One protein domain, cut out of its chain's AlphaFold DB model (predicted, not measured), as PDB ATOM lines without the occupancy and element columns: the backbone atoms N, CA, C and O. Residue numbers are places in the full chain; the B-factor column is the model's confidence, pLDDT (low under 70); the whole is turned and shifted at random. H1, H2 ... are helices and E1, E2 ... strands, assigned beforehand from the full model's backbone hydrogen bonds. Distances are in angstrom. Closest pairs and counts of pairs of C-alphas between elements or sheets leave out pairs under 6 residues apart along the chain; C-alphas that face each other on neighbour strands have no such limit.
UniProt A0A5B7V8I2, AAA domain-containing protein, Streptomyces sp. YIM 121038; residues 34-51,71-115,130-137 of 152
ATOM      1  N   THR A  34      38.625 -40.567 -42.720       91.25
ATOM      2  CA  THR A  34      38.088 -40.363 -41.369       91.25
ATOM      3  C   THR A  34      39.195 -40.150 -40.334       91.25
ATOM      4  O   THR A  34      39.063 -39.312 -39.446       91.25
ATOM      5  N   GLU A  35      40.307 -40.873 -40.459       91.69
ATOM      6  CA  GLU A  35      41.409 -40.853 -39.493       91.69
ATOM      7  C   GLU A  35      42.051 -39.463 -39.301       91.69
ATOM      8  O   GLU A  35      42.141 -38.999 -38.164       91.69
ATOM      9  N   PRO A  36      42.457 -38.724 -40.356       92.56
ATOM     10  CA  PRO A  36      43.022 -37.392 -40.178       92.56
ATOM     11  C   PRO A  36      42.002 -36.386 -39.625       92.56
ATOM     12  O   PRO A  36      42.406 -35.478 -38.903       92.56
ATOM     13  N   ALA A  37      40.702 -36.559 -39.894       93.88
ATOM     14  CA  ALA A  37      39.650 -35.742 -39.291       93.88
ATOM     15  C   ALA A  37      39.528 -35.999 -37.781       93.88
ATOM     16  O   ALA A  37      39.559 -35.047 -37.002       93.88
ATOM     17  N   ARG A  38      39.471 -37.274 -37.364       93.31
ATOM     18  CA  ARG A  38      39.462 -37.675 -35.945       93.31
ATOM     19  C   ARG A  38      40.677 -37.158 -35.193       93.31
ATOM     20  O   ARG A  38      40.529 -36.618 -34.099       93.31
ATOM     21  N   ALA A  39      41.855 -37.288 -35.796       91.94
ATOM     22  CA  ALA A  39      43.101 -36.807 -35.222       91.94
ATOM     23  C   ALA A  39      43.137 -35.272 -35.111       91.94
ATOM     24  O   ALA A  39      43.521 -34.758 -34.064       91.94
ATOM     25  N   TYR A  40      42.686 -34.534 -36.137       93.50
ATOM     26  CA  TYR A  40      42.634 -33.063 -36.104       93.50
ATOM     27  C   TYR A  40      41.774 -32.544 -34.947       93.50
ATOM     28  O   TYR A  40      42.163 -31.615 -34.245       93.50
ATOM     29  N   THR A  41      40.604 -33.151 -34.731       92.94
ATOM     30  CA  THR A  41      39.666 -32.729 -33.680       92.94
ATOM     31  C   THR A  41      39.949 -33.364 -32.321       92.94
ATOM     32  O   THR A  41      39.229 -33.069 -31.371       92.94
ATOM     33  N   LYS A  42      40.919 -34.288 -32.229       92.94
ATOM     34  CA  LYS A  42      41.146 -35.148 -31.051       92.94
ATOM     35  C   LYS A  42      39.841 -35.798 -30.575       92.94
ATOM     36  O   LYS A  42      39.447 -35.711 -29.411       92.94
ATOM     37  N   TRP A  43      39.104 -36.365 -31.536       92.31
ATOM     38  CA  TRP A  43      37.706 -36.752 -31.334       92.31
ATOM     39  C   TRP A  43      37.531 -37.823 -30.263       92.31
ATOM     40  O   TRP A  43      36.577 -37.761 -29.498       92.31
ATOM     41  N   ASP A  44      38.448 -38.783 -30.177       89.81
ATOM     42  CA  ASP A  44      38.319 -39.894 -29.232       89.81
ATOM     43  C   ASP A  44      38.448 -39.422 -27.773       89.81
ATOM     44  O   ASP A  44      37.815 -39.985 -26.880       89.81
ATOM     45  N   GLN A  45      39.196 -38.339 -27.532       87.31
ATOM     46  CA  GLN A  45      39.254 -37.650 -26.244       87.31
ATOM     47  C   GLN A  45      38.068 -36.697 -26.056       87.31
ATOM     48  O   GLN A  45      37.531 -36.593 -24.958       87.31
ATOM     49  N   LEU A  46      37.644 -35.991 -27.107       88.38
ATOM     50  CA  LEU A  46      36.616 -34.954 -27.009       88.38
ATOM     51  C   LEU A  46      35.190 -35.523 -26.884       88.38
ATOM     52  O   LEU A  46      34.394 -35.050 -26.070       88.38
ATOM     53  N   ALA A  47      34.849 -36.545 -27.670       88.81
ATOM     54  CA  ALA A  47      33.487 -37.060 -27.804       88.81
ATOM     55  C   ALA A  47      32.859 -37.544 -26.482       88.81
ATOM     56  O   ALA A  47      31.705 -37.182 -26.224       88.81
ATOM     57  N   PRO A  48      33.567 -38.288 -25.601       85.31
ATOM     58  CA  PRO A  48      33.006 -38.715 -24.316       85.31
ATOM     59  C   PRO A  48      32.594 -37.541 -23.417       85.31
ATOM     60  O   PRO A  48      31.571 -37.613 -22.733       85.31
ATOM     61  N   HIS A  49      33.351 -36.439 -23.457       79.19
ATOM     62  CA  HIS A  49      33.066 -35.232 -22.679       79.19
ATOM     63  C   HIS A  49      31.863 -34.460 -23.237       79.19
ATOM     64  O   HIS A  49      31.048 -33.931 -22.471       79.19
ATOM     65  N   LEU A  50      31.710 -34.424 -24.567       83.25
ATOM     66  CA  LEU A  50      30.553 -33.801 -25.211       83.25
ATOM     67  C   LEU A  50      29.263 -34.598 -24.967       83.25
ATOM     68  O   LEU A  50      28.220 -33.997 -24.733       83.25
ATOM     69  N   ALA A  51      29.337 -35.931 -24.925       80.06
ATOM     70  CA  ALA A  51      28.193 -36.814 -24.682       80.06
ATOM     71  C   ALA A  51      27.638 -36.769 -23.239       80.06
ATOM     72  O   ALA A  51      26.666 -37.455 -22.930       80.06
ATOM     73  N   ALA A  71      41.881 -27.659 -29.685       87.69
ATOM     74  CA  ALA A  71      41.622 -27.897 -31.103       87.69
ATOM     75  C   ALA A  71      40.432 -27.069 -31.611       87.69
ATOM     76  O   ALA A  71      40.436 -26.666 -32.775       87.69
ATOM     77  N   ARG A  72      39.450 -26.759 -30.743       91.12
ATOM     78  CA  ARG A  72      38.261 -25.940 -31.058       91.12
ATOM     79  C   ARG A  72      37.541 -26.408 -32.327       91.12
ATOM     80  O   ARG A  72      37.025 -25.600 -33.093       91.12
ATOM     81  N   ALA A  73      37.523 -27.717 -32.559       94.00
ATOM     82  CA  ALA A  73      36.964 -28.323 -33.756       94.00
ATOM     83  C   ALA A  73      36.103 -29.541 -33.398       94.00
ATOM     84  O   ALA A  73      36.429 -30.289 -32.480       94.00
ATOM     85  N   VAL A  74      35.004 -29.731 -34.127       94.44
ATOM     86  CA  VAL A  74      34.029 -30.810 -33.918       94.44
ATOM     87  C   VAL A  74      34.034 -31.739 -35.123       94.44
ATOM     88  O   VAL A  74      34.025 -31.273 -36.262       94.44
ATOM     89  N   LEU A  75      33.994 -33.048 -34.869       95.44
ATOM     90  CA  LEU A  75      33.722 -34.058 -35.884       95.44
ATOM     91  C   LEU A  75      32.260 -34.500 -35.782       95.44
ATOM     92  O   LEU A  75      31.780 -34.844 -34.705       95.44
ATOM     93  N   TYR A  76      31.558 -34.522 -36.905       94.44
ATOM     94  CA  TYR A  76      30.197 -35.029 -36.991       94.44
ATOM     95  C   TYR A  76      30.104 -36.096 -38.078       94.44
ATOM     96  O   TYR A  76      30.453 -35.843 -39.227       94.44
ATOM     97  N   THR A  77      29.610 -37.283 -37.724       93.00
ATOM     98  CA  THR A  77      29.338 -38.368 -38.676       93.00
ATOM     99  C   THR A  77      27.822 -38.554 -38.774       93.00
ATOM    100  O   THR A  77      27.214 -39.065 -37.826       93.00
ATOM    101  N   PRO A  78      27.180 -38.155 -39.885       91.19
ATOM    102  CA  PRO A  78      25.740 -38.270 -40.045       91.19
ATOM    103  C   PRO A  78      25.267 -39.728 -40.006       91.19
ATOM    104  O   PRO A  78      25.927 -40.654 -40.501       91.19
ATOM    105  N   LYS A  79      24.061 -39.932 -39.472       88.50
ATOM    106  CA  LYS A  79      23.327 -41.194 -39.625       88.50
ATOM    107  C   LYS A  79      22.661 -41.216 -41.003       88.50
ATOM    108  O   LYS A  79      22.198 -40.190 -41.491       88.50
ATOM    109  N   VAL A  80      22.545 -42.403 -41.600       80.81
ATOM    110  CA  VAL A  80      22.041 -42.618 -42.978       80.81
ATOM    111  C   VAL A  80      20.594 -42.117 -43.201       80.81
ATOM    112  O   VAL A  80      20.180 -41.918 -44.343       80.81
ATOM    113  N   HIS A  81      19.828 -41.874 -42.129       73.81
ATOM    114  CA  HIS A  81      18.419 -41.460 -42.174       73.81
ATOM    115  C   HIS A  81      18.094 -40.217 -41.317       73.81
ATOM    116  O   HIS A  81      16.963 -40.067 -40.856       73.81
ATOM    117  N   SER A  82      19.055 -39.320 -41.074       75.06
ATOM    118  CA  SER A  82      18.787 -38.083 -40.322       75.06
ATOM    119  C   SER A  82      18.020 -37.052 -41.160       75.06
ATOM    120  O   SER A  82      18.392 -36.758 -42.295       75.06
ATOM    121  N   THR A  83      16.964 -36.456 -40.597       85.00
ATOM    122  CA  THR A  83      16.263 -35.322 -41.226       85.00
ATOM    123  C   THR A  83      17.087 -34.034 -41.094       85.00
ATOM    124  O   THR A  83      17.823 -33.904 -40.114       85.00
ATOM    125  N   PRO A  84      16.940 -33.037 -41.992       86.50
ATOM    126  CA  PRO A  84      17.656 -31.759 -41.884       86.50
ATOM    127  C   PRO A  84      17.511 -31.082 -40.516       86.50
ATOM    128  O   PRO A  84      18.488 -30.607 -39.950       86.50
ATOM    129  N   THR A  85      16.313 -31.112 -39.931       87.88
ATOM    130  CA  THR A  85      16.067 -30.571 -38.587       87.88
ATOM    131  C   THR A  85      16.790 -31.358 -37.494       87.88
ATOM    132  O   THR A  85      17.192 -30.786 -36.487       87.88
ATOM    133  N   HIS A  86      16.934 -32.676 -37.649       86.69
ATOM    134  CA  HIS A  86      17.687 -33.481 -36.691       86.69
ATOM    135  C   HIS A  86      19.192 -33.223 -36.809       86.69
ATOM    136  O   HIS A  86      19.844 -33.060 -35.784       86.69
ATOM    137  N   LEU A  87      19.707 -33.100 -38.038       89.44
ATOM    138  CA  LEU A  87      21.096 -32.716 -38.313       89.44
ATOM    139  C   LEU A  87      21.436 -31.370 -37.663       89.44
ATOM    140  O   LEU A  87      22.415 -31.274 -36.931       89.44
ATOM    141  N   ASP A  88      20.598 -30.357 -37.887       89.44
ATOM    142  CA  ASP A  88      20.772 -29.016 -37.323       89.44
ATOM    143  C   ASP A  88      20.829 -29.041 -35.788       89.44
ATOM    144  O   ASP A  88      21.730 -28.457 -35.182       89.44
ATOM    145  N   LYS A  89      19.935 -29.808 -35.150       90.25
ATOM    146  CA  LYS A  89      19.928 -29.993 -33.692       90.25
ATOM    147  C   LYS A  89      21.173 -30.713 -33.181       90.25
ATOM    148  O   LYS A  89      21.738 -30.279 -32.182       90.25
ATOM    149  N   GLU A  90      21.591 -31.803 -33.825       90.94
ATOM    150  CA  GLU A  90      22.783 -32.564 -33.421       90.94
ATOM    151  C   GLU A  90      24.058 -31.718 -33.571       90.94
ATOM    152  O   GLU A  90      24.878 -31.672 -32.655       90.94
ATOM    153  N   ILE A  91      24.204 -30.996 -34.686       91.25
ATOM    154  CA  ILE A  91      25.355 -30.123 -34.944       91.25
ATOM    155  C   ILE A  91      25.381 -28.953 -33.959       91.25
ATOM    156  O   ILE A  91      26.424 -28.696 -33.351       91.25
ATOM    157  N   SER A  92      24.246 -28.272 -33.767       90.38
ATOM    158  CA  SER A  92      24.134 -27.157 -32.820       90.38
ATOM    159  C   SER A  92      24.459 -27.616 -31.403       90.38
ATOM    160  O   SER A  92      25.276 -26.995 -30.731       90.38
ATOM    161  N   TYR A  93      23.920 -28.769 -30.988       89.88
ATOM    162  CA  TYR A  93      24.222 -29.369 -29.691       89.88
ATOM    163  C   TYR A  93      25.725 -29.594 -29.493       89.88
ATOM    164  O   TYR A  93      26.263 -29.214 -28.455       89.88
ATOM    165  N   LEU A  94      26.420 -30.177 -30.476       90.50
ATOM    166  CA  LEU A  94      27.860 -30.426 -30.372       90.50
ATOM    167  C   LEU A  94      28.673 -29.126 -30.314       90.50
ATOM    168  O   LEU A  94      29.578 -29.009 -29.486       90.50
ATOM    169  N   CYS A  95      28.347 -28.152 -31.169       90.81
ATOM    170  CA  CYS A  95      29.049 -26.869 -31.221       90.81
ATOM    171  C   CYS A  95      28.850 -26.068 -29.932       90.81
ATOM    172  O   CYS A  95      29.822 -25.568 -29.359       90.81
ATOM    173  N   ASP A  96      27.613 -26.002 -29.437       88.06
ATOM    174  CA  ASP A  96      27.299 -25.354 -28.171       88.06
ATOM    175  C   ASP A  96      28.010 -26.057 -27.029       88.06
ATOM    176  O   ASP A  96      28.686 -25.405 -26.237       88.06
ATOM    177  N   ARG A  97      27.919 -27.389 -26.949       87.94
ATOM    178  CA  ARG A  97      28.535 -28.150 -25.863       87.94
ATOM    179  C   ARG A  97      30.044 -27.938 -25.809       87.94
ATOM    180  O   ARG A  97      30.557 -27.672 -24.725       87.94
ATOM    181  N   LEU A  98      30.725 -27.982 -26.957       89.06
ATOM    182  CA  LEU A  98      32.143 -27.637 -27.049       89.06
ATOM    183  C   LEU A  98      32.383 -26.216 -26.532       89.06
ATOM    184  O   LEU A  98      33.257 -26.006 -25.692       89.06
ATOM    185  N   GLY A  99      31.588 -25.249 -26.993       88.06
ATOM    186  CA  GLY A  99      31.761 -23.860 -26.594       88.06
ATOM    187  C   GLY A  99      31.554 -23.604 -25.106       88.06
ATOM    188  O   GLY A  99      32.354 -22.899 -24.494       88.06
ATOM    189  N   TRP A 100      30.549 -24.235 -24.502       84.75
ATOM    190  CA  TRP A 100      30.323 -24.210 -23.060       84.75
ATOM    191  C   TRP A 100      31.498 -24.818 -22.287       84.75
ATOM    192  O   TRP A 100      31.934 -24.247 -21.288       84.75
ATOM    193  N   THR A 101      32.034 -25.958 -22.734       83.56
ATOM    194  CA  THR A 101      33.166 -26.616 -22.064       83.56
ATOM    195  C   THR A 101      34.448 -25.784 -22.151       83.56
ATOM    196  O   THR A 101      35.140 -25.635 -21.143       83.56
ATOM    197  N   VAL A 102      34.744 -25.194 -23.314       84.94
ATOM    198  CA  VAL A 102      35.894 -24.291 -23.492       84.94
ATOM    199  C   VAL A 102      35.766 -23.064 -22.588       84.94
ATOM    200  O   VAL A 102      36.705 -22.743 -21.861       84.94
ATOM    201  N   GLU A 103      34.607 -22.398 -22.587       83.44
ATOM    202  CA  GLU A 103      34.374 -21.213 -21.755       83.44
ATOM    203  C   GLU A 103      34.541 -21.532 -20.266       83.44
ATOM    204  O   GLU A 103      35.226 -20.800 -19.554       83.44
ATOM    205  N   LEU A 104      33.989 -22.659 -19.804       80.44
ATOM    206  CA  LEU A 104      34.136 -23.096 -18.419       80.44
ATOM    207  C   LEU A 104      35.610 -23.288 -18.039       80.44
ATOM    208  O   LEU A 104      36.025 -22.820 -16.982       80.44
ATOM    209  N   MET A 105      36.417 -23.917 -18.899       77.38
ATOM    210  CA  MET A 105      37.846 -24.121 -18.625       77.38
ATOM    211  C   MET A 105      38.654 -22.822 -18.628       77.38
ATOM    212  O   MET A 105      39.531 -22.630 -17.782       77.38
ATOM    213  N   LEU A 106      38.343 -21.903 -19.544       78.25
ATOM    214  CA  LEU A 106      38.951 -20.574 -19.552       78.25
ATOM    215  C   LEU A 106      38.597 -19.801 -18.276       78.25
ATOM    216  O   LEU A 106      39.442 -19.093 -17.730       78.25
ATOM    217  N   GLN A 107      37.371 -19.952 -17.773       71.38
ATOM    218  CA  GLN A 107      36.935 -19.327 -16.529       71.38
ATOM    219  C   GLN A 107      37.587 -19.956 -15.298       71.38
ATOM    220  O   GLN A 107      38.073 -19.213 -14.453       71.38
ATOM    221  N   THR A 108      37.692 -21.284 -15.195       66.06
ATOM    222  CA  THR A 108      38.386 -21.921 -14.059       66.06
ATOM    223  C   THR A 108      39.868 -21.551 -14.007       66.06
ATOM    224  O   THR A 108      40.419 -21.414 -12.919       66.06
ATOM    225  N   GLY A 109      40.507 -21.326 -15.163       59.72
ATOM    226  CA  GLY A 109      41.858 -20.760 -15.231       59.72
ATOM    227  C   GLY A 109      41.928 -19.276 -14.837       59.72
ATOM    228  O   GLY A 109      42.927 -18.836 -14.273       59.72
ATOM    229  N   ARG A 110      40.864 -18.497 -15.084       56.91
ATOM    230  CA  ARG A 110      40.769 -17.067 -14.724       56.91
ATOM    231  C   ARG A 110      40.398 -16.806 -13.266       56.91
ATOM    232  O   ARG A 110      40.875 -15.823 -12.715       56.91
ATOM    233  N   VAL A 111      39.606 -17.669 -12.625       52.28
ATOM    234  CA  VAL A 111      39.202 -17.540 -11.204       52.28
ATOM    235  C   VAL A 111      40.408 -17.588 -10.251       52.28
ATOM    236  O   VAL A 111      40.310 -17.157  -9.107       52.28
ATOM    237  N   GLN A 112      41.581 -18.019 -10.722       51.78
ATOM    238  CA  GLN A 112      42.835 -17.892  -9.975       51.78
ATOM    239  C   GLN A 112      43.391 -16.449  -9.928       51.78
ATOM    240  O   GLN A 112      44.320 -16.209  -9.166       51.78
ATOM    241  N   ASN A 113      42.849 -15.495 -10.703       49.03
ATOM    242  CA  ASN A 113      43.374 -14.125 -10.818       49.03
ATOM    243  C   ASN A 113      42.324 -12.984 -10.758       49.03
ATOM    244  O   ASN A 113      42.740 -11.831 -10.793       49.03
ATOM    245  N   ASP A 114      41.010 -13.238 -10.652       47.38
ATOM    246  CA  ASP A 114      39.993 -12.162 -10.573       47.38
ATOM    247  C   ASP A 114      38.679 -12.607  -9.875       47.38
ATOM    248  O   ASP A 114      38.347 -13.799  -9.916       47.38
ATOM    249  N   PRO A 115      37.892 -11.694  -9.254       48.09
ATOM    250  CA  PRO A 115      36.619 -12.021  -8.608       48.09
ATOM    251  C   PRO A 115      35.557 -12.523  -9.601       48.09
ATOM    252  O   PRO A 115      35.428 -12.034 -10.721       48.09
ATOM    253  N   HIS A 130      33.570 -20.507 -30.040       83.25
ATOM    254  CA  HIS A 130      34.461 -21.524 -29.472       83.25
ATOM    255  C   HIS A 130      34.595 -22.790 -30.308       83.25
ATOM    256  O   HIS A 130      35.669 -23.385 -30.285       83.25
ATOM    257  N   ALA A 131      33.572 -23.145 -31.082       87.38
ATOM    258  CA  ALA A 131      33.670 -24.131 -32.150       87.38
ATOM    259  C   ALA A 131      34.096 -23.419 -33.445       87.38
ATOM    260  O   ALA A 131      33.291 -22.774 -34.108       87.38
ATOM    261  N   GLU A 132      35.382 -23.486 -33.783       92.88
ATOM    262  CA  GLU A 132      35.968 -22.773 -34.924       92.88
ATOM    263  C   GLU A 132      35.934 -23.570 -36.234       92.88
ATOM    264  O   GLU A 132      36.073 -22.986 -37.310       92.88
ATOM    265  N   LEU A 133      35.765 -24.894 -36.165       94.75
ATOM    266  CA  LEU A 133      35.667 -25.762 -37.336       94.75
ATOM    267  C   LEU A 133      34.703 -26.927 -37.081       94.75
ATOM    268  O   LEU A 133      34.845 -27.650 -36.098       94.75
ATOM    269  N   LEU A 134      33.769 -27.143 -38.006       94.94
ATOM    270  CA  LEU A 134      32.965 -28.361 -38.092       94.94
ATOM    271  C   LEU A 134      33.487 -29.210 -39.252       94.94
ATOM    272  O   LEU A 134      33.495 -28.759 -40.397       94.94
ATOM    273  N   ILE A 135      33.894 -30.440 -38.959       95.75
ATOM    274  CA  ILE A 135      34.242 -31.443 -39.960       95.75
ATOM    275  C   ILE A 135      33.093 -32.441 -40.034       95.75
ATOM    276  O   ILE A 135      32.746 -33.066 -39.034       95.75
ATOM    277  N   VAL A 136      32.506 -32.595 -41.219       94.50
ATOM    278  CA  VAL A 136      31.476 -33.606 -41.469       94.50
ATOM    279  C   VAL A 136      32.122 -34.796 -42.166       94.50
ATOM    280  O   VAL A 136      32.549 -34.689 -43.315       94.50
ATOM    281  N   ASP A 137      32.211 -35.916 -41.458       93.38
ATOM    282  CA  ASP A 137      32.654 -37.187 -42.025       93.38
ATOM    283  C   ASP A 137      31.505 -37.872 -42.764       93.38
ATOM    284  O   ASP A 137      30.346 -37.672 -42.413       93.38
TER     285      ASP A 137
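What this domain is: This is residues 34 to 51, 71 to 115 and 130 to 137 of the 152 residues of the protein "AAA domain-containing protein" of Streptomyces sp. YIM 121038 (UniProt A0A5B7V8I2). A long helix, H3, runs past a parallel two-stranded sheet, E1 and E2, and H1 and H2 pack round E1. Residues 104 to 115 stick out. The 71 printed residues, mostly helix, hold H1, H2, E1, H3 and E2 in order. It is loose, radius of gyration of the C-alphas 14.1 A, spanning 48 by 27 by 19 A.

Where its parts are: H1, residues 34 to 40, begins at C-alpha 34 (38.088, -40.363, -41.369). H2 is residues 43 to 50, E1 73 to 76. H3, residues 84 to 110, is 38.6 A long. E2, residues 133 to 136, ends at C-alpha 136 (31.476, -33.606, -41.469).

How they stand to each other: N 74 of E1 and O 133 of E2 are within hydrogen-bond range, 2.9 A. The closest C-alphas of E1 and H3, Val 74 and Cys 95, are 6.9 A apart. Every O i to N i+4 pair is within range in H1 and H3, 2 of 4 in H2.

The domain as a whole: Residues 52 to 70 and 116 to 129 are not printed, leaving gaps of 17.4 A and 23.0 A. pLDDT is under 70 in residues 108 to 115.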